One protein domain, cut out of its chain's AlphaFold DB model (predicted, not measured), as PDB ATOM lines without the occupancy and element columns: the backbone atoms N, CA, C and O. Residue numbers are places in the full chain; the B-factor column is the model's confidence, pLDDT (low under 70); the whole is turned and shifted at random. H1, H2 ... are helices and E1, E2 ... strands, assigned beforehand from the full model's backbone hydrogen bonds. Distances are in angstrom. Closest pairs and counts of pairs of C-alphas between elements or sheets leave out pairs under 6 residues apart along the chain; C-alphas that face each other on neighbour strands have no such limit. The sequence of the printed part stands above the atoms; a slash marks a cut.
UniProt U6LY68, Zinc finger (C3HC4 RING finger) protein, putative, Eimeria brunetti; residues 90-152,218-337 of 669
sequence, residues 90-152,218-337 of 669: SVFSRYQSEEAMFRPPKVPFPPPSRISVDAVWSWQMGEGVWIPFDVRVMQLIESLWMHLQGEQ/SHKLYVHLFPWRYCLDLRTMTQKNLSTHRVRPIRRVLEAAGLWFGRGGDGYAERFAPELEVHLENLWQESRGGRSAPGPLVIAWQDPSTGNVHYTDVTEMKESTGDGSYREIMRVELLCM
ATOM      1  N   SER A  90     149.554 261.083 192.806       63.94
ATOM      2  CA  SER A  90     150.190 262.394 192.981       63.94
ATOM      3  C   SER A  90     151.721 262.353 193.154       63.94
ATOM      4  O   SER A  90     152.381 263.398 193.170       63.94
ATOM      5  N   VAL A  91     152.314 261.169 193.327       69.50
ATOM      6  CA  VAL A  91     153.752 260.998 193.558       69.50
ATOM      7  C   VAL A  91     154.532 261.083 192.253       69.50
ATOM      8  O   VAL A  91     155.570 261.743 192.238       69.50
ATOM      9  N   PHE A  92     154.060 260.477 191.159       72.50
ATOM     10  CA  PHE A  92     154.795 260.522 189.889       72.50
ATOM     11  C   PHE A  92     154.628 261.850 189.151       72.50
ATOM     12  O   PHE A  92     155.569 262.263 188.477       72.50
ATOM     13  N   SER A  93     153.510 262.565 189.332       75.00
ATOM     14  CA  SER A  93     153.293 263.883 188.711       75.00
ATOM     15  C   SER A  93     154.383 264.894 189.089       75.00
ATOM     16  O   SER A  93     154.789 265.716 188.273       75.00
ATOM     17  N   ARG A  94     154.953 264.768 190.295       81.81
ATOM     18  CA  ARG A  94     156.080 265.596 190.754       81.81
ATOM     19  C   ARG A  94     157.368 265.344 189.985       81.81
ATOM     20  O   ARG A  94     158.214 266.224 189.971       81.81
ATOM     21  N   TYR A  95     157.529 264.169 189.384       87.25
ATOM     22  CA  TYR A  95     158.761 263.754 188.717       87.25
ATOM     23  C   TYR A  95     158.647 263.775 187.185       87.25
ATOM     24  O   TYR A  95     159.444 263.140 186.496       87.25
ATOM     25  N   GLN A  96     157.672 264.515 186.642       83.81
ATOM     26  CA  GLN A  96     157.467 264.702 185.196       83.81
ATOM     27  C   GLN A  96     158.254 265.890 184.609       83.81
ATOM     28  O   GLN A  96     158.144 266.173 183.419       83.81
ATOM     29  N   SER A  97     159.072 266.573 185.416       86.19
ATOM     30  CA  SER A  97     159.943 267.671 184.978       86.19
ATOM     31  C   SER A  97     161.404 267.385 185.314       86.19
ATOM     32  O   SER A  97     161.723 266.808 186.355       86.19
ATOM     33  N   GLU A  98     162.310 267.856 184.455       82.69
ATOM     34  CA  GLU A  98     163.754 267.791 184.686       82.69
ATOM     35  C   GLU A  98     164.184 268.537 185.968       82.69
ATOM     36  O   GLU A  98     165.197 268.197 186.585       82.69
ATOM     37  N   GLU A  99     163.404 269.523 186.410       82.94
ATOM     38  CA  GLU A  99     163.689 270.313 187.613       82.94
ATOM     39  C   GLU A  99     163.378 269.559 188.909       82.94
ATOM     40  O   GLU A  99     163.965 269.834 189.958       82.94
ATOM     41  N   ALA A 100     162.495 268.568 188.827       86.81
ATOM     42  CA  ALA A 100     162.019 267.788 189.952       86.81
ATOM     43  C   ALA A 100     162.344 266.307 189.735       86.81
ATOM     44  O   ALA A 100     161.469 265.461 189.670       86.81
ATOM     45  N   MET A 101     163.628 265.969 189.613       87.50
ATOM     46  CA  MET A 101     164.040 264.573 189.432       87.50
ATOM     47  C   MET A 101     163.855 263.741 190.700       87.50
ATOM     48  O   MET A 101     164.278 264.136 191.793       87.50
ATOM     49  N   PHE A 102     163.348 262.523 190.530       88.94
ATOM     50  CA  PHE A 102     163.296 261.543 191.606       88.94
ATOM     51  C   PHE A 102     164.706 261.111 192.029       88.94
ATOM     52  O   PHE A 102     165.512 260.701 191.195       88.94
ATOM     53  N   ARG A 103     165.002 261.172 193.331       88.75
ATOM     54  CA  ARG A 103     166.253 260.673 193.922       88.75
ATOM     55  C   ARG A 103     165.922 259.532 194.882       88.75
ATOM     56  O   ARG A 103     165.314 259.810 195.919       88.75
ATOM     57  N   PRO A 104     166.308 258.281 194.582       86.38
ATOM     58  CA  PRO A 104     166.065 257.177 195.497       86.38
ATOM     59  C   PRO A 104     166.726 257.422 196.863       86.38
ATOM     60  O   PRO A 104     167.865 257.900 196.920       86.38
ATOM     61  N   PRO A 105     166.035 257.120 197.975       86.69
ATOM     62  CA  PRO A 105     166.624 257.199 199.303       86.69
ATOM     63  C   PRO A 105     167.744 256.167 199.462       86.69
ATOM     64  O   PRO A 105     167.662 255.059 198.933       86.69
ATOM     65  N   LYS A 106     168.768 256.504 200.254       89.25
ATOM     66  CA  LYS A 106     169.808 255.542 200.639       89.25
ATOM     67  C   LYS A 106     169.192 254.385 201.430       89.25
ATOM     68  O   LYS A 106     168.416 254.611 202.360       89.25
ATOM     69  N   VAL A 107     169.577 253.159 201.093       89.62
ATOM     70  CA  VAL A 107     169.117 251.939 201.769       89.62
ATOM     71  C   VAL A 107     170.108 251.593 202.887       89.62
ATOM     72  O   VAL A 107     171.308 251.619 202.631       89.62
ATOM     73  N   PRO A 108     169.680 251.323 204.133       92.50
ATOM     74  CA  PRO A 108     170.601 250.900 205.190       92.50
ATOM     75  C   PRO A 108     171.192 249.517 204.891       92.50
ATOM     76  O   PRO A 108     170.537 248.689 204.259       92.50
ATOM     77  N   PHE A 109     172.411 249.251 205.367       93.88
ATOM     78  CA  PHE A 109     173.027 247.930 205.258       93.88
ATOM     79  C   PHE A 109     172.855 247.131 206.570       93.88
ATOM     80  O   PHE A 109     173.136 247.677 207.641       93.88
ATOM     81  N   PRO A 110     172.447 245.847 206.526       87.50
ATOM     82  CA  PRO A 110     172.088 245.082 205.332       87.50
ATOM     83  C   PRO A 110     170.695 245.456 204.789       87.50
ATOM     84  O   PRO A 110     169.773 245.672 205.581       87.50
ATOM     85  N   PRO A 111     170.505 245.503 203.458       83.88
ATOM     86  CA  PRO A 111     169.170 245.595 202.877       83.88
ATOM     87  C   PRO A 111     168.353 244.312 203.146       83.88
ATOM     88  O   PRO A 111     168.912 243.276 203.516       83.88
ATOM     89  N   PRO A 112     167.021 244.335 202.948       86.44
ATOM     90  CA  PRO A 112     166.216 243.117 202.974       86.44
ATOM     91  C   PRO A 112     166.726 242.117 201.933       86.44
ATOM     92  O   PRO A 112     166.893 242.474 200.773       86.44
ATOM     93  N   SER A 113     166.927 240.855 202.319       90.25
ATOM     94  CA  SER A 113     167.445 239.818 201.411       90.25
ATOM     95  C   SER A 113     166.483 239.466 200.273       90.25
ATOM     96  O   SER A 113     166.903 238.936 199.247       90.25
ATOM     97  N   ARG A 114     165.187 239.737 200.460       93.25
ATOM     98  CA  ARG A 114     164.120 239.533 199.479       93.25
ATOM     99  C   ARG A 114     163.198 240.737 199.462       93.25
ATOM    100  O   ARG A 114     162.813 241.226 200.523       93.25
ATOM    101  N   ILE A 115     162.828 241.176 198.266       94.19
ATOM    102  CA  ILE A 115     161.882 242.270 198.059       94.19
ATOM    103  C   ILE A 115     160.864 241.824 197.016       94.19
ATOM    104  O   ILE A 115     161.234 241.469 195.900       94.19
ATOM    105  N   SER A 116     159.586 241.857 197.385       94.19
ATOM    106  CA  SER A 116     158.496 241.618 196.442       94.19
ATOM    107  C   SER A 116     158.222 242.879 195.628       94.19
ATOM    108  O   SER A 116     158.077 243.966 196.194       94.19
ATOM    109  N   VAL A 117     158.156 242.723 194.312       94.50
ATOM    110  CA  VAL A 117     157.788 243.765 193.348       94.50
ATOM    111  C   VAL A 117     156.691 243.226 192.434       94.50
ATOM    112  O   VAL A 117     156.610 242.017 192.226       94.50
ATOM    113  N   ASP A 118     155.850 244.099 191.885       93.75
ATOM    114  CA  ASP A 118     154.804 243.668 190.944       93.75
ATOM    115  C   ASP A 118     155.410 243.281 189.584       93.75
ATOM    116  O   ASP A 118     154.995 242.308 188.956       93.75
ATOM    117  N   ALA A 119     156.449 244.008 189.162       95.69
ATOM    118  CA  ALA A 119     157.266 243.685 188.003       95.69
ATOM    119  C   ALA A 119     158.703 244.187 188.174       95.69
ATOM    120  O   ALA A 119     158.965 245.202 188.828       95.69
ATOM    121  N   VAL A 120     159.646 243.493 187.537       96.75
ATOM    122  CA  VAL A 120     161.030 243.947 187.415       96.75
ATOM    123  C   VAL A 120     161.152 244.799 186.159       96.75
ATOM    124  O   VAL A 120     160.998 244.322 185.033       96.75
ATOM    125  N   TRP A 121     161.478 246.074 186.354       97.50
ATOM    126  CA  TRP A 121     161.853 246.961 185.260       97.50
ATOM    127  C   TRP A 121     163.359 246.916 185.061       97.50
ATOM    128  O   TRP A 121     164.125 247.035 186.018       97.50
ATOM    129  N   SER A 122     163.790 246.765 183.813       96.88
ATOM    130  CA  SER A 122     165.205 246.700 183.450       96.88
ATOM    131  C   SER A 122     165.515 247.530 182.211       96.88
ATOM    132  O   SER A 122     164.628 247.815 181.409       96.88
ATOM    133  N   TRP A 123     166.777 247.916 182.055       96.31
ATOM    134  CA  TRP A 123     167.288 248.642 180.895       96.31
ATOM    135  C   TRP A 123     168.423 247.869 180.233       96.31
ATOM    136  O   TRP A 123     169.124 247.091 180.886       96.31
ATOM    137  N   GLN A 124     168.589 248.061 178.927       95.50
ATOM    138  CA  GLN A 124     169.599 247.335 178.166       95.50
ATOM    139  C   GLN A 124     170.963 248.030 178.226       95.50
ATOM    140  O   GLN A 124     171.130 249.176 177.791       95.50
ATOM    141  N   MET A 125     171.963 247.298 178.704       91.75
ATOM    142  CA  MET A 125     173.369 247.664 178.672       91.75
ATOM    143  C   MET A 125     174.089 246.867 177.578       91.75
ATOM    144  O   MET A 125     174.047 245.640 177.558       91.75
ATOM    145  N   GLY A 126     174.790 247.565 176.680       88.19
ATOM    146  CA  GLY A 126     175.557 246.914 175.614       88.19
ATOM    147  C   GLY A 126     174.687 246.031 174.711       88.19
ATOM    148  O   GLY A 126     173.542 246.373 174.417       88.19
ATOM    149  N   GLU A 127     175.244 244.909 174.262       85.00
ATOM    150  CA  GLU A 127     174.561 243.939 173.405       85.00
ATOM    151  C   GLU A 127     173.854 242.880 174.265       85.00
ATOM    152  O   GLU A 127     174.438 241.876 174.664       85.00
ATOM    153  N   GLY A 128     172.576 243.116 174.578       85.50
ATOM    154  CA  GLY A 128     171.684 242.080 175.122       85.50
ATOM    155  C   GLY A 128     171.675 241.886 176.643       85.50
ATOM    156  O   GLY A 128     170.878 241.084 177.128       85.50
ATOM    157  N   VAL A 129     172.485 242.619 177.411       91.62
ATOM    158  CA  VAL A 129     172.494 242.512 178.879       91.62
ATOM    159  C   VAL A 129     171.432 243.429 179.479       91.62
ATOM    160  O   VAL A 129     171.368 244.611 179.147       91.62
ATOM    161  N   TRP A 130     170.594 242.900 180.370       94.06
ATOM    162  CA  TRP A 130     169.496 243.643 180.988       94.06
ATOM    163  C   TRP A 130     169.739 243.852 182.475       94.06
ATOM    164  O   TRP A 130     169.906 242.894 183.226       94.06
ATOM    165  N   ILE A 131     169.719 245.113 182.892       94.88
ATOM    166  CA  ILE A 131     170.041 245.535 184.252       94.88
ATOM    167  C   ILE A 131     168.767 246.016 184.945       94.88
ATOM    168  O   ILE A 131     168.133 246.946 184.438       94.88
ATOM    169  N   PRO A 132     168.382 245.454 186.102       96.25
ATOM    170  CA  PRO A 132     167.229 245.941 186.854       96.25
ATOM    171  C   PRO A 132     167.424 247.383 187.345       96.25
ATOM    172  O   PRO A 132     168.522 247.779 187.747       96.25
ATOM    173  N   PHE A 133     166.365 248.188 187.366       95.31
ATOM    174  CA  PHE A 133     166.404 249.501 188.014       95.31
ATOM    175  C   PHE A 133     166.500 249.374 189.542       95.31
ATOM    176  O   PHE A 133     166.372 248.294 190.115       95.31
ATOM    177  N   ASP A 134     166.776 250.488 190.222       92.94
ATOM    178  CA  ASP A 134     166.644 250.545 191.680       92.94
ATOM    179  C   ASP A 134     165.198 250.236 192.103       92.94
ATOM    180  O   ASP A 134     164.254 250.614 191.408       92.94
ATOM    181  N   VAL A 135     165.015 249.590 193.258       92.62
ATOM    182  CA  VAL A 135     163.699 249.169 193.772       92.62
ATOM    183  C   VAL A 135     162.689 250.309 193.779       92.62
ATOM    184  O   VAL A 135     161.549 250.122 193.359       92.62
ATOM    185  N   ARG A 136     163.091 251.505 194.217       92.06
ATOM    186  CA  ARG A 136     162.171 252.644 194.287       92.06
ATOM    187  C   ARG A 136     161.850 253.212 192.916       92.06
ATOM    188  O   ARG A 136     160.733 253.669 192.701       92.06
ATOM    189  N   VAL A 137     162.799 253.146 191.988       94.00
ATOM    190  CA  VAL A 137     162.560 253.515 190.590       94.00
ATOM    191  C   VAL A 137     161.598 252.525 189.939       94.00
ATOM    192  O   VAL A 137     160.650 252.964 189.303       94.00
ATOM    193  N   MET A 138     161.767 251.215 190.152       94.94
ATOM    194  CA  MET A 138     160.846 250.198 189.626       94.94
ATOM    195  C   MET A 138     159.419 250.397 190.140       94.94
ATOM    196  O   MET A 138     158.490 250.392 189.345       94.94
ATOM    197  N   GLN A 139     159.245 250.636 191.443       92.81
ATOM    198  CA  GLN A 139     157.930 250.920 192.032       92.81
ATOM    199  C   GLN A 139     157.275 252.163 191.416       92.81
ATOM    200  O   GLN A 139     156.074 252.173 191.157       92.81
ATOM    201  N   LEU A 140     158.068 253.207 191.167       93.38
ATOM    202  CA  LEU A 140     157.591 254.447 190.569       93.38
ATOM    203  C   LEU A 140     157.186 254.258 189.100       93.38
ATOM    204  O   LEU A 140     156.123 254.731 188.704       93.38
ATOM    205  N   ILE A 141     158.006 253.547 188.317       95.19
ATOM    206  CA  ILE A 141     157.695 253.219 186.923       95.19
ATOM    207  C   ILE A 141     156.435 252.353 186.851       95.19
ATOM    208  O   ILE A 141     155.552 252.647 186.056       95.19
ATOM    209  N   GLU A 142     156.328 251.324 187.691       94.75
ATOM    210  CA  GLU A 142     155.170 250.428 187.704       94.75
ATOM    211  C   GLU A 142     153.881 251.173 188.062       94.75
ATOM    212  O   GLU A 142     152.858 250.979 187.414       94.75
ATOM    213  N   SER A 143     153.935 252.086 189.034       91.69
ATOM    214  CA  SER A 143     152.770 252.895 189.414       91.69
ATOM    215  C   SER A 143     152.296 253.784 188.259       91.69
ATOM    216  O   SER A 143     151.099 253.867 187.995       91.69
ATOM    217  N   LEU A 144     153.234 254.416 187.538       92.44
ATOM    218  CA  LEU A 144     152.914 255.203 186.345       92.44
ATOM    219  C   LEU A 144     152.377 254.309 185.219       92.44
ATOM    220  O   LEU A 144     151.403 254.663 184.568       92.44
ATOM    221  N   TRP A 145     152.977 253.139 185.006       93.56
ATOM    222  CA  TRP A 145     152.534 252.181 183.996       93.56
ATOM    223  C   TRP A 145     151.093 251.721 184.230       93.56
ATOM    224  O   TRP A 145     150.282 251.769 183.311       93.56
ATOM    225  N   MET A 146     150.754 251.332 185.461       91.81
ATOM    226  CA  MET A 146     149.395 250.914 185.817       91.81
ATOM    227  C   MET A 146     148.378 252.044 185.636       91.81
ATOM    228  O   MET A 146     147.257 251.790 185.206       91.81
ATOM    229  N   HIS A 147     148.772 253.288 185.913       90.00
ATOM    230  CA  HIS A 147     147.923 254.449 185.671       90.00
ATOM    231  C   HIS A 147     147.641 254.660 184.176       90.00
ATOM    232  O   HIS A 147     146.483 254.771 183.788       90.00
ATOM    233  N   LEU A 148     148.684 254.615 183.340       90.31
ATOM    234  CA  LEU A 148     148.559 254.763 181.885       90.31
ATOM    235  C   LEU A 148     147.700 253.657 181.249       90.31
ATOM    236  O   LEU A 148     146.968 253.913 180.299       90.31
ATOM    237  N   GLN A 149     147.772 252.431 181.774       89.25
ATOM    238  CA  GLN A 149     146.921 251.322 181.326       89.25
ATOM    239  C   GLN A 149     145.445 251.527 181.701       89.25
ATOM    240  O   GLN A 149     144.563 251.125 180.947       89.25
ATOM    241  N   GLY A 150     145.175 252.160 182.846       86.81
ATOM    242  CA  GLY A 150     143.815 252.479 183.281       86.81
ATOM    243  C   GLY A 150     143.138 253.539 182.410       86.81
ATOM    244  O   GLY A 150     141.958 253.399 182.107       86.81
ATOM    245  N   GLU A 151     143.879 254.561 181.966       83.00
ATOM    246  CA  GLU A 151     143.350 255.587 181.050       83.00
ATOM    247  C   GLU A 151     142.993 254.986 179.684       83.00
ATOM    248  O   GLU A 151     141.910 255.234 179.163       83.00
ATOM    249  N   GLN A 152     143.846 254.105 179.148       79.19
ATOM    250  CA  GLN A 152     143.608 253.486 177.841       79.19
ATOM    251  C   GLN A 152     142.346 252.602 177.801       79.19
ATOM    252  O   GLN A 152     141.751 252.454 176.740       79.19
ATOM    253  N   SER A 218     151.954 263.072 181.663       85.94
ATOM    254  CA  SER A 218     153.122 262.779 180.841       85.94
ATOM    255  C   SER A 218     153.557 261.321 181.014       85.94
ATOM    256  O   SER A 218     153.785 260.862 182.134       85.94
ATOM    257  N   HIS A 219     153.801 260.619 179.905       92.19
ATOM    258  CA  HIS A 219     154.439 259.291 179.896       92.19
ATOM    259  C   HIS A 219     155.935 259.320 180.273       92.19
ATOM    260  O   HIS A 219     156.622 258.298 180.171       92.19
ATOM    261  N   LYS A 220     156.467 260.496 180.638       94.62
ATOM    262  CA  LYS A 220     157.883 260.719 180.930       94.62
ATOM    263  C   LYS A 220     158.129 260.860 182.425       94.62
ATOM    264  O   LYS A 220     157.433 261.595 183.120       94.62
ATOM    265  N   LEU A 221     159.183 260.202 182.893       95.06
ATOM    266  CA  LEU A 221     159.630 260.217 184.277       95.06
ATOM    267  C   LEU A 221     161.109 260.603 184.353       95.06
ATOM    268  O   LEU A 221     161.965 259.958 183.750       95.06
ATOM    269  N   TYR A 222     161.427 261.628 185.136       94.62
ATOM    270  CA  TYR A 222     162.787 262.128 185.305       94.62
ATOM    271  C   TYR A 222     163.397 261.601 186.606       94.62
ATOM    272  O   TYR A 222     162.893 261.834 187.707       94.62
ATOM    273  N   VAL A 223     164.516 260.885 186.488       93.38
ATOM    274  CA  VAL A 223     165.170 260.176 187.597       93.38
ATOM    275  C   VAL A 223     166.636 260.586 187.696       93.38
ATOM    276  O   VAL A 223     167.357 260.641 186.701       93.38
ATOM    277  N   HIS A 224     167.107 260.838 188.913       90.75
ATOM    278  CA  HIS A 224     168.501 261.129 189.223       90.75
ATOM    279  C   HIS A 224     169.103 259.995 190.063       90.75
ATOM    280  O   HIS A 224     168.863 259.886 191.267       90.75
ATOM    281  N   LEU A 225     169.912 259.164 189.406       85.62
ATOM    282  CA  LEU A 225     170.691 258.073 189.986       85.62
ATOM    283  C   LEU A 225     172.162 258.475 189.977       85.62
ATOM    284  O   LEU A 225     172.867 258.173 189.021       85.62
ATOM    285  N   PHE A 226     172.605 259.205 191.002       77.56
ATOM    286  CA  PHE A 226     173.938 259.815 191.037       77.56
ATOM    287  C   PHE A 226     175.053 258.851 190.572       77.56
ATOM    288  O   PHE A 226     175.125 257.733 191.085       77.56
ATOM    289  N   PRO A 227     175.934 259.264 189.636       77.88
ATOM    290  CA  PRO A 227     176.032 260.595 189.004       77.88
ATOM    291  C   PRO A 227     175.120 260.839 187.778       77.88
ATOM    292  O   PRO A 227     175.252 261.853 187.096       77.88
ATOM    293  N   TRP A 228     174.210 259.928 187.457       83.75
ATOM    294  CA  TRP A 228     173.482 259.883 186.193       83.75
ATOM    295  C   TRP A 228     172.086 260.507 186.301       83.75
ATOM    296  O   TRP A 228     171.352 260.283 187.265       83.75
ATOM    297  N   ARG A 229     171.691 261.259 185.272       92.62
ATOM    298  CA  ARG A 229     170.353 261.851 185.133       92.62
ATOM    299  C   ARG A 229     169.660 261.219 183.930       92.62
ATOM    300  O   ARG A 229     170.249 261.163 182.850       92.62
ATOM    301  N   TYR A 230     168.436 260.744 184.109       95.25
ATOM    302  CA  TYR A 230     167.696 259.989 183.104       95.25
ATOM    303  C   TYR A 230     166.285 260.539 182.904       95.25
ATOM    304  O   TYR A 230     165.643 260.961 183.862       95.25
ATOM    305  N   CYS A 231     165.798 260.468 181.669       96.75
ATOM    306  CA  CYS A 231     164.383 260.552 181.320       96.75
ATOM    307  C   CYS A 231     163.934 259.165 180.861       96.75
ATOM    308  O   CYS A 231     164.477 258.630 179.895       96.75
ATOM    309  N   LEU A 232     162.973 258.580 181.562       97.44
ATOM    310  CA  LEU A 232     162.327 257.325 181.205       97.44
ATOM    311  C   LEU A 232     161.030 257.663 180.481       97.44
ATOM    312  O   LEU A 232     160.203 258.384 181.023       97.44
ATOM    313  N   ASP A 233     160.875 257.181 179.261       96.69
ATOM    314  CA  ASP A 233     159.700 257.394 178.430       96.69
ATOM    315  C   ASP A 233     158.987 256.048 178.270       96.69
ATOM    316  O   ASP A 233     159.474 255.149 177.580       96.69
ATOM    317  N   LEU A 234     157.856 255.893 178.962       96.00
ATOM    318  CA  LEU A 234     157.104 254.634 178.987       96.00
ATOM    319  C   LEU A 234     156.289 254.407 177.717       96.00
ATOM    320  O   LEU A 234     155.943 253.271 177.417       96.00
ATOM    321  N   ARG A 235     156.025 255.464 176.943       94.62
ATOM    322  CA  ARG A 235     155.341 255.346 175.653       94.62
ATOM    323  C   ARG A 235     156.253 254.700 174.619       94.62
ATOM    324  O   ARG A 235     155.828 253.834 173.868       94.62
ATOM    325  N   THR A 236     157.514 255.118 174.591       96.25
ATOM    326  CA  THR A 236     158.527 254.557 173.682       96.25
ATOM    327  C   THR A 236     159.270 253.365 174.276       96.25
ATOM    328  O   THR A 236     160.052 252.730 173.573       96.25
ATOM    329  N   MET A 237     159.052 253.060 175.559       97.38
ATOM    330  CA  MET A 237     159.821 252.072 176.316       97.38
ATOM    331  C   MET A 237     161.328 252.329 176.196       97.38
ATOM    332  O   MET A 237     162.130 251.423 175.949       97.38
ATOM    333  N   THR A 238     161.735 253.585 176.416       97.56
ATOM    334  CA  THR A 238     163.144 253.991 176.379       97.56
ATOM    335  C   THR A 238     163.598 254.768 177.614       97.56
ATOM    336  O   THR A 238     162.825 255.381 178.342       97.56
ATOM    337  N   GLN A 239     164.906 254.750 177.846       96.94
ATOM    338  CA  GLN A 239     165.630 255.556 178.815       96.94
ATOM    339  C   GLN A 239     166.629 256.432 178.064       96.94
ATOM    340  O   GLN A 239     167.538 255.923 177.409       96.94
ATOM    341  N   LYS A 240     166.519 257.750 178.217       96.81
ATOM    342  CA  LYS A 240     167.476 258.729 177.702       96.81
ATOM    343  C   LYS A 240     168.346 259.254 178.836       96.81
ATOM    344  O   LYS A 240     167.846 259.831 179.797       96.81
ATOM    345  N   ASN A 241     169.660 259.091 178.723       94.62
ATOM    346  CA  ASN A 241     170.612 259.774 179.594       94.62
ATOM    347  C   ASN A 241     170.636 261.265 179.234       94.62
ATOM    348  O   ASN A 241     170.894 261.616 178.086       94.62
ATOM    349  N   LEU A 242     170.354 262.142 180.194       93.44
ATOM    350  CA  LEU A 242     170.256 263.582 179.950       93.44
ATOM    351  C   LEU A 242     171.621 264.231 179.711       93.44
ATOM    352  O   LEU A 242     171.698 265.197 178.965       93.44
ATOM    353  N   SER A 243     172.693 263.677 180.282       91.69
ATOM    354  CA  SER A 243     174.052 264.204 180.120       91.69
ATOM    355  C   SER A 243     174.709 263.760 178.813       91.69
ATOM    356  O   SER A 243     175.479 264.508 178.228       91.69
ATOM    357  N   THR A 244     174.452 262.526 178.364       93.19
ATOM    358  CA  THR A 244     175.095 261.957 177.157       93.19
ATOM    359  C   THR A 244     174.160 261.846 175.957       93.19
ATOM    360  O   THR A 244     174.584 261.406 174.894       93.19
ATOM    361  N   HIS A 245     172.874 262.151 176.144       93.94
ATOM    362  CA  HIS A 245     171.783 261.952 175.184       93.94
ATOM    363  C   HIS A 245     171.627 260.527 174.629       93.94
ATOM    364  O   HIS A 245     170.792 260.301 173.756       93.94
ATOM    365  N   ARG A 246     172.359 259.543 175.168       93.06
ATOM    366  CA  ARG A 246     172.242 258.139 174.772       93.06
ATOM    367  C   ARG A 246     170.883 257.587 175.179       93.06
ATOM    368  O   ARG A 246     170.493 257.704 176.343       93.06
ATOM    369  N   VAL A 247     170.209 256.955 174.225       95.44
ATOM    370  CA  VAL A 247     168.921 256.284 174.418       95.44
ATOM    371  C   VAL A 247     169.151 254.778 174.505       95.44
ATOM    372  O   VAL A 247     169.918 254.213 173.725       95.44
ATOM    373  N   ARG A 248     168.521 254.129 175.481       96.12
ATOM    374  CA  ARG A 248     168.546 252.678 175.693       96.12
ATOM    375  C   ARG A 248     167.116 252.162 175.832       96.12
ATOM    376  O   ARG A 248     166.302 252.868 176.422       96.12
ATOM    377  N   PRO A 249     166.790 250.964 175.334       97.81
ATOM    378  CA  PRO A 249     165.479 250.384 175.572       97.81
ATOM    379  C   PRO A 249     165.334 249.964 177.038       97.81
ATOM    380  O   PRO A 249     166.303 249.552 177.691       97.81
ATOM    381  N   ILE A 250     164.106 250.060 177.537       97.75
ATOM    382  CA  ILE A 250     163.683 249.517 178.826       97.75
ATOM    383  C   ILE A 250     162.637 248.430 178.600       97.75
ATOM    384  O   ILE A 250     161.967 248.393 177.572       97.75
ATOM    385  N   ARG A 251     162.495 247.526 179.565       97.12
ATOM    386  CA  ARG A 251     161.478 246.475 179.532       97.12
ATOM    387  C   ARG A 251     160.912 246.211 180.915       97.12
ATOM    388  O   ARG A 251     161.601 246.387 181.923       97.12
ATOM    389  N   ARG A 252     159.688 245.697 180.921       96.81
ATOM    390  CA  ARG A 252     158.985 245.163 182.084       96.81
ATOM    391  C   ARG A 252     158.971 243.638 181.987       96.81
ATOM    392  O   ARG A 252     158.539 243.108 180.966       96.81
ATOM    393  N   VAL A 253     159.451 242.935 183.010       95.81
ATOM    394  CA  VAL A 253     159.458 241.462 183.068       95.81
ATOM    395  C   VAL A 253     158.917 240.962 184.408       95.81
ATOM    396  O   VAL A 253     159.068 241.625 185.431       95.81
ATOM    397  N   LEU A 254     158.293 239.781 184.400       94.88
ATOM    398  CA  LEU A 254     157.754 239.110 185.597       94.88
ATOM    399  C   LEU A 254     158.711 238.035 186.142       94.88
ATOM    400  O   LEU A 254     158.307 237.108 186.840       94.88
ATOM    401  N   GLU A 255     159.991 238.147 185.798       93.81
ATOM    402  CA  GLU A 255     161.045 237.234 186.226       93.81
ATOM    403  C   GLU A 255     161.747 237.776 187.473       93.81
ATOM    404  O   GLU A 255     161.824 238.986 187.691       93.81
ATOM    405  N   ALA A 256     162.263 236.875 188.309       93.25
ATOM    406  CA  ALA A 256     163.069 237.265 189.456       93.25
ATOM    407  C   ALA A 256     164.433 237.809 189.004       93.25
ATOM    408  O   ALA A 256     165.017 237.318 188.037       93.25
ATOM    409  N   ALA A 257     164.970 238.782 189.736       95.19
ATOM    410  CA  ALA A 257     166.278 239.363 189.443       95.19
ATOM    411  C   ALA A 257     167.084 239.625 190.722       95.19
ATOM    412  O   ALA A 257     166.522 239.829 191.797       95.19
ATOM    413  N   GLY A 258     168.412 239.589 190.617       95.25
ATOM    414  CA  GLY A 258     169.322 239.914 191.714       95.25
ATOM    415  C   GLY A 258     169.806 241.359 191.635       95.25
ATOM    416  O   GLY A 258     170.159 241.837 190.561       95.25
ATOM    417  N   LEU A 259     169.849 242.039 192.779       96.12
ATOM    418  CA  LEU A 259     170.578 243.294 192.968       96.12
ATOM    419  C   LEU A 259     171.751 243.055 193.915       96.12
ATOM    420  O   LEU A 259     171.604 242.322 194.897       96.12
ATOM    421  N   TRP A 260     172.891 243.693 193.654       96.75
ATOM    422  CA  TRP A 260     174.102 243.489 194.443       96.75
ATOM    423  C   TRP A 260     174.527 244.776 195.136       96.75
ATOM    424  O   TRP A 260     174.642 245.837 194.524       96.75
ATOM    425  N   PHE A 261     174.812 244.658 196.429       96.62
ATOM    426  CA  PHE A 261     175.204 245.777 197.272       96.62
ATOM    427  C   PHE A 261     176.479 245.465 198.045       96.62
ATOM    428  O   PHE A 261     176.644 244.357 198.552       96.62
ATOM    429  N   GLY A 262     177.346 246.458 198.189       96.19
ATOM    430  CA  GLY A 262     178.425 246.485 199.168       96.19
ATOM    431  C   GLY A 262     178.052 247.359 200.363       96.19
ATOM    432  O   GLY A 262     177.241 248.281 200.259       96.19
ATOM    433  N   ARG A 263     178.646 247.086 201.521       96.94
ATOM    434  CA  ARG A 263     178.535 247.961 202.689       96.94
ATOM    435  C   ARG A 263     179.373 249.224 202.477       96.94
ATOM    436  O   ARG A 263     180.601 249.155 202.456       96.94
ATOM    437  N   GLY A 264     178.708 250.366 202.353       94.88
ATOM    438  CA  GLY A 264     179.340 251.676 202.275       94.88
ATOM    439  C   GLY A 264     179.994 252.091 203.591       94.88
ATOM    440  O   GLY A 264     179.632 251.620 204.676       94.88
ATOM    441  N   GLY A 265     180.957 253.014 203.506       92.69
ATOM    442  CA  GLY A 265     181.674 253.537 204.678       92.69
ATOM    443  C   GLY A 265     180.776 254.312 205.654       92.69
ATOM    444  O   GLY A 265     181.104 254.445 206.831       92.69
ATOM    445  N   ASP A 266     179.621 254.785 205.184       94.00
ATOM    446  CA  ASP A 266     178.592 255.463 205.978       94.00
ATOM    447  C   ASP A 266     177.558 254.498 206.600       94.00
ATOM    448  O   ASP A 266     176.628 254.943 207.277       94.00
ATOM    449  N   GLY A 267     177.720 253.183 206.398       94.12
ATOM    450  CA  GLY A 267     176.810 252.141 206.881       94.12
ATOM    451  C   GLY A 267     175.570 251.921 206.008       94.12
ATOM    452  O   GLY A 267     174.708 251.119 206.377       94.12
ATOM    453  N   TYR A 268     175.461 252.603 204.867       95.38
ATOM    454  CA  TYR A 268     174.403 252.369 203.889       95.38
ATOM    455  C   TYR A 268     174.853 251.357 202.832       95.38
ATOM    456  O   TYR A 268     176.038 251.088 202.652       95.38
ATOM    457  N   ALA A 269     173.888 250.746 202.160       95.06
ATOM    458  CA  ALA A 269     174.120 249.847 201.048       95.06
ATOM    459  C   ALA A 269     174.485 250.667 199.804       95.06
ATOM    460  O   ALA A 269     173.721 251.531 199.365       95.06
ATOM    461  N   GLU A 270     175.650 250.383 199.235       93.31
ATOM    462  CA  GLU A 270     176.127 250.944 197.976       93.31
ATOM    463  C   GLU A 270     175.911 249.913 196.877       93.31
ATOM    464  O   GLU A 270     176.415 248.794 196.953       93.31
ATOM    465  N   ARG A 271     175.125 250.272 195.864       93.62
ATOM    466  CA  ARG A 271     174.862 249.386 194.734       93.62
ATOM    467  C   ARG A 271     176.115 249.257 193.869       93.62
ATOM    468  O   ARG A 271     176.779 250.259 193.599       93.62
ATOM    469  N   PHE A 272     176.426 248.041 193.433       94.19
ATOM    470  CA  PHE A 272     177.552 247.814 192.532       94.19
ATOM    471  C   PHE A 272     177.318 248.442 191.154       94.19
ATOM    472  O   PHE A 272     176.183 248.652 190.724       94.19
ATOM    473  N   ALA A 273     178.414 248.740 190.447       91.12
ATOM    474  CA  ALA A 273     178.331 249.165 189.056       91.12
ATOM    475  C   ALA A 273     177.604 248.082 188.239       91.12
ATOM    476  O   ALA A 273     177.882 246.895 188.433       91.12
ATOM    477  N   PRO A 274     176.682 248.450 187.342       90.75
ATOM    478  CA  PRO A 274     175.807 247.469 186.720       90.75
ATOM    479  C   PRO A 274     176.561 246.455 185.841       90.75
ATOM    480  O   PRO A 274     176.137 245.307 185.748       90.75
ATOM    481  N   GLU A 275     177.718 246.812 185.274       90.81
ATOM    482  CA  GLU A 275     178.609 245.863 184.597       90.81
ATOM    483  C   GLU A 275     179.070 244.766 185.563       90.81
ATOM    484  O   GLU A 275     179.051 243.585 185.229       90.81
ATOM    485  N   LEU A 276     179.464 245.142 186.779       93.94
ATOM    486  CA  LEU A 276     179.921 244.210 187.804       93.94
ATOM    487  C   LEU A 276     178.764 243.381 188.376       93.94
ATOM    488  O   LEU A 276     178.949 242.188 188.598       93.94
ATOM    489  N   GLU A 277     177.573 243.962 188.553       94.31
ATOM    490  CA  GLU A 277     176.387 243.225 189.022       94.31
ATOM    491  C   GLU A 277     176.070 242.012 188.147       94.31
ATOM    492  O   GLU A 277     175.757 240.947 188.670       94.31
ATOM    493  N   VAL A 278     176.193 242.149 186.826       92.81
ATOM    494  CA  VAL A 278     175.950 241.051 185.876       92.81
ATOM    495  C   VAL A 278     176.935 239.913 186.098       92.81
ATOM    496  O   VAL A 278     176.547 238.747 186.114       92.81
ATOM    497  N   HIS A 279     178.212 240.237 186.301       93.69
ATOM    498  CA  HIS A 279     179.234 239.229 186.562       93.69
ATOM    499  C   HIS A 279     179.019 238.549 187.919       93.69
ATOM    500  O   HIS A 279     179.141 237.329 188.008       93.69
ATOM    501  N   LEU A 280     178.662 239.313 188.957       95.38
ATOM    502  CA  LEU A 280     178.347 238.772 190.282       95.38
ATOM    503  C   LEU A 280     177.111 237.869 190.244       95.38
ATOM    504  O   LEU A 280     177.126 236.786 190.827       95.38
ATOM    505  N   GLU A 281     176.067 238.270 189.518       94.56
ATOM    506  CA  GLU A 281     174.865 237.460 189.356       94.56
ATOM    507  C   GLU A 281     175.166 236.172 188.586       94.56
ATOM    508  O   GLU A 281     174.748 235.105 189.027       94.56
ATOM    509  N   ASN A 282     175.950 236.226 187.506       92.19
ATOM    510  CA  ASN A 282     176.365 235.027 186.772       92.19
ATOM    511  C   ASN A 282     177.154 234.057 187.667       92.19
ATOM    512  O   ASN A 282     176.804 232.880 187.741       92.19
ATOM    513  N   LEU A 283     178.146 234.554 188.418       93.56
ATOM    514  CA  LEU A 283     178.914 233.745 189.376       93.56
ATOM    515  C   LEU A 283     178.018 233.126 190.456       93.56
ATOM    516  O   LEU A 283     178.172 231.958 190.821       93.56
ATOM    517  N   TRP A 284     177.046 233.885 190.960       92.69
ATOM    518  CA  TRP A 284     176.076 233.377 191.924       92.69
ATOM    519  C   TRP A 284     175.193 232.279 191.330       92.69
ATOM    520  O   TRP A 284     175.001 231.240 191.965       92.69
ATOM    521  N   GLN A 285     174.686 232.452 190.110       91.62
ATOM    522  CA  GLN A 285     173.881 231.428 189.442       91.62
ATOM    523  C   GLN A 285     174.699 230.155 189.164       91.62
ATOM    524  O   GLN A 285     174.216 229.048 189.415       91.62
ATOM    525  N   GLU A 286     175.963 230.290 188.749       89.81
ATOM    526  CA  GLU A 286     176.900 229.169 188.583       89.81
ATOM    527  C   GLU A 286     177.129 228.401 189.895       89.81
ATOM    528  O   GLU A 286     177.148 227.163 189.902       89.81
ATOM    529  N   SER A 287     177.223 229.121 191.020       89.25
ATOM    530  CA  SER A 287     177.354 228.516 192.350       89.25
ATOM    531  C   SER A 287     176.131 227.671 192.731       89.25
ATOM    532  O   SER A 287     176.270 226.594 193.316       89.25
ATOM    533  N   ARG A 288     174.923 228.106 192.339       87.25
ATOM    534  CA  ARG A 288     173.665 227.388 192.612       87.25
ATOM    535  C   ARG A 288     173.427 226.219 191.667       87.25
ATOM    536  O   ARG A 288     172.773 225.255 192.057       87.25
ATOM    537  N   GLY A 289     173.959 226.279 190.448       82.88
ATOM    538  CA  GLY A 289     173.727 225.282 189.404       82.88
ATOM    539  C   GLY A 289     174.285 223.885 189.700       82.88
ATOM    540  O   GLY A 289     174.068 222.977 188.899       82.88
ATOM    541  N   GLY A 290     175.030 223.690 190.799       78.50
ATOM    542  CA  GLY A 290     175.578 222.390 191.223       78.50
ATOM    543  C   GLY A 290     176.580 221.760 190.244       78.50
ATOM    544  O   GLY A 290     177.095 220.675 190.497       78.50
ATOM    545  N   ARG A 291     176.864 222.437 189.125       74.50
ATOM    546  CA  ARG A 291     177.777 222.012 188.056       74.50
ATOM    547  C   ARG A 291     179.191 222.567 188.218       74.50
ATOM    548  O   ARG A 291     180.015 222.345 187.335       74.50
ATOM    549  N   SER A 292     179.468 223.298 189.298       62.19
ATOM    550  CA  SER A 292     180.727 224.029 189.431       62.19
ATOM    551  C   SER A 292     181.938 223.094 189.415       62.19
ATOM    552  O   SER A 292     182.092 222.201 190.251       62.19
ATOM    553  N   ALA A 293     182.820 223.354 188.448       55.94
ATOM    554  CA  ALA A 293     184.232 223.029 188.535       55.94
ATOM    555  C   ALA A 293     184.818 223.683 189.810       55.94
ATOM    556  O   ALA A 293     184.310 224.715 190.240       55.94
ATOM    557  N   PRO A 294     185.876 223.125 190.419       65.06
ATOM    558  CA  PRO A 294     186.421 223.549 191.720       65.06
ATOM    559  C   PRO A 294     187.148 224.918 191.715       65.06
ATOM    560  O   PRO A 294     188.129 225.105 192.432       65.06
ATOM    561  N   GLY A 295     186.711 225.867 190.885       74.75
ATOM    562  CA  GLY A 295     187.268 227.213 190.812       74.75
ATOM    563  C   GLY A 295     186.760 228.125 191.940       74.75
ATOM    564  O   GLY A 295     185.645 227.939 192.425       74.75
ATOM    565  N   PRO A 296     187.561 229.117 192.364       80.44
ATOM    566  CA  PRO A 296     187.122 230.128 193.320       80.44
ATOM    567  C   PRO A 296     186.033 231.020 192.700       80.44
ATOM    568  O   PRO A 296     186.225 231.558 191.611       80.44
ATOM    569  N   LEU A 297     184.910 231.210 193.403       90.62
ATOM    570  CA  LEU A 297     183.808 232.115 193.027       90.62
ATOM    571  C   LEU A 297     184.154 233.574 193.379       90.62
ATOM    572  O   LEU A 297     183.434 234.255 194.111       90.62
ATOM    573  N   VAL A 298     185.312 234.012 192.884       93.56
ATOM    574  CA  VAL A 298     185.921 235.312 193.168       93.56
ATOM    575  C   VAL A 298     186.147 236.055 191.859       93.56
ATOM    576  O   VAL A 298     186.772 235.522 190.941       93.56
ATOM    577  N   ILE A 299     185.695 237.306 191.789       95.62
ATOM    578  CA  ILE A 299     185.992 238.214 190.677       95.62
ATOM    579  C   ILE A 299     186.937 239.322 191.128       95.62
ATOM    580  O   ILE A 299     186.729 239.941 192.169       95.62
ATOM    581  N   ALA A 300     187.971 239.579 190.329       96.38
ATOM    582  CA  ALA A 300     188.827 240.746 190.486       96.38
ATOM    583  C   ALA A 300     188.358 241.857 189.541       96.38
ATOM    584  O   ALA A 300     188.160 241.609 188.350       96.38
ATOM    585  N   TRP A 301     188.204 243.074 190.048       95.81
ATOM    586  CA  TRP A 301     187.807 244.237 189.255       95.81
ATOM    587  C   TRP A 301     188.511 245.497 189.757       95.81
ATOM    588  O   TRP A 301     189.000 245.542 190.884       95.81
ATOM    589  N   GLN A 302     188.615 246.507 188.897       95.75
ATOM    590  CA  GLN A 302     189.261 247.773 189.227       95.75
ATOM    591  C   GLN A 302     188.201 248.859 189.379       95.75
ATOM    592  O   GLN A 302     187.396 249.060 188.469       95.75
ATOM    593  N   ASP A 303     188.208 249.562 190.507       90.81
ATOM    594  CA  ASP A 303     187.338 250.715 190.709       90.81
ATOM    595  C   ASP A 303     187.790 251.855 189.780       90.81
ATOM    596  O   ASP A 303     188.927 252.321 189.897       90.81
ATOM    597  N   PRO A 304     186.935 252.322 188.852       87.12
ATOM    598  CA  PRO A 304     187.310 253.364 187.900       87.12
ATOM    599  C   PRO A 304     187.591 254.715 188.569       87.12
ATOM    600  O   PRO A 304     188.270 255.551 187.979       87.12
ATOM    601  N   SER A 305     187.073 254.946 189.780       86.38
ATOM    602  CA  SER A 305     187.246 256.204 190.506       86.38
ATOM    603  C   SER A 305     188.539 256.247 191.323       86.38
ATOM    604  O   SER A 305     189.222 257.271 191.331       86.38
ATOM    605  N   THR A 306     188.904 255.142 191.980       90.50
ATOM    606  CA  THR A 306     190.094 255.072 192.846       90.50
ATOM    607  C   THR A 306     191.290 254.383 192.191       90.50
ATOM    608  O   THR A 306     192.421 254.563 192.635       90.50
ATOM    609  N   GLY A 307     191.065 253.589 191.141       93.31
ATOM    610  CA  GLY A 307     192.076 252.747 190.503       93.31
ATOM    611  C   GLY A 307     192.471 251.512 191.321       93.31
ATOM    612  O   GLY A 307     193.333 250.748 190.878       93.31
ATOM    613  N   ASN A 308     191.862 251.297 192.490       94.00
ATOM    614  CA  ASN A 308     192.155 250.158 193.350       94.00
ATOM    615  C   ASN A 308     191.592 248.865 192.761       94.00
ATOM    616  O   ASN A 308     190.543 248.858 192.119       94.00
ATOM    617  N   VAL A 309     192.297 247.758 192.997       96.19
ATOM    618  CA  VAL A 309     191.819 246.420 192.643       96.19
ATOM    619  C   VAL A 309     191.052 245.847 193.829       96.19
ATOM    620  O   VAL A 309     191.564 245.812 194.952       96.19
ATOM    621  N   HIS A 310     189.833 245.402 193.557       96.81
ATOM    622  CA  HIS A 310     188.930 244.750 194.490       96.81
ATOM    623  C   HIS A 310     188.778 243.280 194.097       96.81
ATOM    624  O   HIS A 310     188.760 242.943 192.912       96.81
ATOM    625  N   TYR A 311     188.644 242.414 195.094       97.31
ATOM    626  CA  TYR A 311     188.341 240.998 194.941       97.31
ATOM    627  C   TYR A 311     187.025 240.710 195.646       97.31
ATOM    628  O   TYR A 311     186.941 240.809 196.871       97.31
ATOM    629  N   THR A 312     186.000 240.360 194.882       97.44
ATOM    630  CA  THR A 312     184.660 240.090 195.399       97.44
ATOM    631  C   THR A 312     184.414 238.588 195.424       97.44
ATOM    632  O   THR A 312     184.352 237.958 194.370       97.44
ATOM    633  N   ASP A 313     184.287 238.026 196.625       95.62
ATOM    634  CA  ASP A 313     183.971 236.623 196.880       95.62
ATOM    635  C   ASP A 313     182.469 236.463 197.135       95.62
ATOM    636  O   ASP A 313     181.921 236.892 198.159       95.62
ATOM    637  N   VAL A 314     181.803 235.828 196.174       95.19
ATOM    638  CA  VAL A 314     180.354 235.603 196.177       95.19
ATOM    639  C   VAL A 314     179.944 234.496 197.163       95.19
ATOM    640  O   VAL A 314     178.805 234.469 197.625       95.19
ATOM    641  N   THR A 315     180.868 233.606 197.533       91.94
ATOM    642  CA  THR A 315     180.623 232.528 198.507       91.94
ATOM    643  C   THR A 315     180.729 233.051 199.931       91.94
ATOM    644  O   THR A 315     179.871 232.766 200.766       91.94
ATOM    645  N   GLU A 316     181.775 233.829 200.212       94.19
ATOM    646  CA  GLU A 316     181.973 234.443 201.525       94.19
ATOM    647  C   GLU A 316     181.083 235.665 201.763       94.19
ATOM    648  O   GLU A 316     180.985 236.124 202.904       94.19
ATOM    649  N   MET A 317     180.449 236.197 200.712       96.12
ATOM    650  CA  MET A 317     179.726 237.469 200.746       96.12
ATOM    651  C   MET A 317     180.610 238.610 201.269       96.12
ATOM    652  O   MET A 317     180.199 239.430 202.097       96.12
ATOM    653  N   LYS A 318     181.842 238.686 200.748       96.88
ATOM    654  CA  LYS A 318     182.799 239.752 201.067       96.88
ATOM    655  C   LYS A 318     183.471 240.307 199.827       96.88
ATOM    656  O   LYS A 318     183.740 239.601 198.865       96.88
ATOM    657  N   GLU A 319     183.827 241.575 199.901       97.38
ATOM    658  CA  GLU A 319     184.770 242.204 198.994       97.38
ATOM    659  C   GLU A 319     186.015 242.599 199.782       97.38
ATOM    660  O   GLU A 319     185.901 243.179 200.857       97.38
ATOM    661  N   SER A 320     187.192 242.297 199.246       96.75
ATOM    662  CA  SER A 320     188.473 242.756 199.776       96.75
ATOM    663  C   SER A 320     189.136 243.719 198.804       96.75
ATOM    664  O   SER A 320     189.056 243.552 197.589       96.75
ATOM    665  N   THR A 321     189.791 244.737 199.333       93.00
ATOM    666  CA  THR A 321     190.596 245.696 198.576       93.00
ATOM    667  C   THR A 321     192.068 245.308 198.637       93.00
ATOM    668  O   THR A 321     192.509 244.596 199.540       93.00
ATOM    669  N   GLY A 322     192.867 245.796 197.685       87.12
ATOM    670  CA  GLY A 322     194.311 245.532 197.643       87.12
ATOM    671  C   GLY A 322     195.101 245.971 198.889       87.12
ATOM    672  O   GLY A 322     196.231 245.528 199.073       87.12
ATOM    673  N   ASP A 323     194.522 246.803 199.757       90.62
ATOM    674  CA  ASP A 323     195.096 247.199 201.049       90.62
ATOM    675  C   ASP A 323     194.837 246.181 202.183       90.62
ATOM    676  O   ASP A 323     195.299 246.375 203.308       90.62
ATOM    677  N   GLY A 324     194.112 245.093 201.900       91.31
ATOM    678  CA  GLY A 324     193.742 244.058 202.862       91.31
ATOM    679  C   GLY A 324     192.518 244.393 203.718       91.31
ATOM    680  O   GLY A 324     192.146 243.582 204.570       91.31
ATOM    681  N   SER A 325     191.879 245.548 203.514       94.50
ATOM    682  CA  SER A 325     190.576 245.814 204.117       94.50
ATOM    683  C   SER A 325     189.479 245.033 203.389       94.50
ATOM    684  O   SER A 325     189.647 244.581 202.255       94.50
ATOM    685  N   TYR A 326     188.373 244.780 204.086       96.06
ATOM    686  CA  TYR A 326     187.235 244.073 203.518       96.06
ATOM    687  C   TYR A 326     185.925 244.742 203.917       96.06
ATOM    688  O   TYR A 326     185.805 245.305 205.009       96.06
ATOM    689  N   ARG A 327     184.927 244.638 203.042       96.62
ATOM    690  CA  ARG A 327     183.540 245.016 203.311       96.62
ATOM    691  C   ARG A 327     182.595 243.864 203.009       96.62
ATOM    692  O   ARG A 327     182.861 243.015 202.162       96.62
ATOM    693  N   GLU A 328     181.490 243.831 203.738       97.44
ATOM    694  CA  GLU A 328     180.409 242.875 203.509       97.44
ATOM    695  C   GLU A 328     179.695 243.220 202.199       97.44
ATOM    696  O   GLU A 328     179.479 244.398 201.900       97.44
ATOM    697  N   ILE A 329     179.315 242.198 201.438       97.38
ATOM    698  CA  ILE A 329     178.424 242.345 200.286       97.38
ATOM    699  C   ILE A 329     177.126 241.585 200.538       97.38
ATOM    700  O   ILE A 329     177.043 240.717 201.406       97.38
ATOM    701  N   MET A 330     176.090 241.921 199.784       96.75
ATOM    702  CA  MET A 330     174.796 241.273 199.881       96.75
ATOM    703  C   MET A 330     174.107 241.234 198.527       96.75
ATOM    704  O   MET A 330     174.089 242.222 197.793       96.75
ATOM    705  N   ARG A 331     173.470 240.096 198.251       96.19
ATOM    706  CA  ARG A 331     172.504 239.950 197.170       96.19
ATOM    707  C   ARG A 331     171.092 240.160 197.706       96.19
ATOM    708  O   ARG A 331     170.693 239.516 198.675       96.19
ATOM    709  N   VAL A 332     170.329 241.010 197.034       96.62
ATOM    710  CA  VAL A 332     168.892 241.185 197.247       96.62
ATOM    711  C   VAL A 332     168.151 240.513 196.104       96.62
ATOM    712  O   VAL A 332     168.379 240.821 194.937       96.62
ATOM    713  N   GLU A 333     167.273 239.576 196.435       96.25
ATOM    714  CA  GLU A 333     166.440 238.864 195.472       96.25
ATOM    715  C   GLU A 333     165.115 239.608 195.268       96.25
ATOM    716  O   GLU A 333     164.319 239.761 196.197       96.25
ATOM    717  N   LEU A 334     164.880 240.072 194.045       96.19
ATOM    718  CA  LEU A 334     163.615 240.651 193.615       96.19
ATOM    719  C   LEU A 334     162.679 239.518 193.210       96.19
ATOM    720  O   LEU A 334     162.991 238.749 192.301       96.19
ATOM    721  N   LEU A 335     161.539 239.418 193.885       94.75
ATOM    722  CA  LEU A 335     160.511 238.428 193.600       94.75
ATOM    723  C   LEU A 335     159.330 239.126 192.937       94.75
ATOM    724  O   LEU A 335     158.692 239.977 193.555       94.75
ATOM    725  N   CYS A 336     159.034 238.752 191.693       92.94
ATOM    726  CA  CYS A 336     157.808 239.183 191.037       92.94
ATOM    727  C   CYS A 336     156.629 238.442 191.667       92.94
ATOM    728  O   CYS A 336     156.527 237.221 191.547       92.94
ATOM    729  N   MET A 337     155.761 239.176 192.355       88.81
ATOM    730  CA  MET A 337     154.500 238.656 192.867       88.81
ATOM    731  C   MET A 337     153.398 239.239 191.988       88.81
ATOM    732  O   MET A 337     153.074 240.413 192.160       88.81
TER     733      MET A 337
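AT A GLANCE: This is residues 90 to 152 and 218 to 337 of the 669 residues of the protein "Zinc finger (C3HC4 RING finger) protein, putative" of Eimeria brunetti (UniProt U6LY68). Two lobes sit side by side along the long axis, each a strongly twisted sheet with a helix: H2 packs on one face of the sheet E3 E2 E7 E6 E5 E4, and the branched sheet of E1, E8, E9, E10, E11, E12 and E13 curls round H3. E1 runs on into E2 from one sheet to the other. The printed part has 183 residues, with three named helices and thirteen named strands in the order H1 E1 E2 E3 H2 E4 E5 E6 E7 E8 E9 H3 E10 E11 E12 E13; the six-stranded sheet is antiparallel, the branched one mixed, the class mixed. The whole is compact, with a radius of gyration of the C-alphas of 17.4 A, and elongated, spanning 54 by 35 by 31 A.

IN THESE COORDINATES: H1 is residues 90 to 93, from C-alpha 90 at (150.190, 262.394, 192.981). E1 is residues 114 to 117, E2 120 to 125, E3 129 to 132, and H2 135 to 152, 26.0 A long. After the cut come E4, 220 to 225, E5, 228 to 233, E6, 238 to 241, E7, 247 to 253, 19.6 A, E8, 257 to 263, 20.0 A, and E9, 268 to 271. H3 is residues 274 to 288, 21.0 A, from C-alpha 274 at (175.807, 247.469, 186.720). E10 is 298 to 302, E11 309 to 313, E12 318 to 321, and E13 326 to 336, 32.3 A, ending at C-alpha 336 (157.808, 239.183, 191.037).

HOW THE PARTS SIT: E13 has E1, parallel, N 115 to O 333 2.9 A, and E12, N 319 to O 327 2.8 A, on one side and E8, antiparallel, N 259 to O 332 2.9 A, on the other side. E9 is the edge strand beside E8, N 262 to O 270 2.8 A. E10 E11 E12 E13 form a meander, each strand the antiparallel neighbour of the one before, as do E4 E5 E6 E7. E7 pairs with E6, N 239 to O 248 2.7 A, and with E2, N 122 to O 251 2.9 A, staggered. H2 is on this six-stranded sheet, two layers, a helix on one face, at a height over the sheet of 7.9 A. H1 and H2 only just touch, with 3 pairs of C-alphas within 8 A, the closest those of Phe 92 and Leu 144, 6.7 A. H2 and H3 are apart. Every O i to N i+4 pair is within hydrogen-bond range in H2, 10 of 11 in H3; H1 is too short for one.

THE WHOLE: The C-alphas farthest apart, of Gln 152 and Asp 323, are 56.8 A apart. Residues 153 to 217 are not printed; C-alphas 152 and 218 are 13.6 A apart. The link H1 to E1 is long, and its residues 107 to 108 pair with 268 to 269 of E9. Mean pLDDT of the printed part is 91.3; residues 90 to 91 and 292 to 294 are under 70.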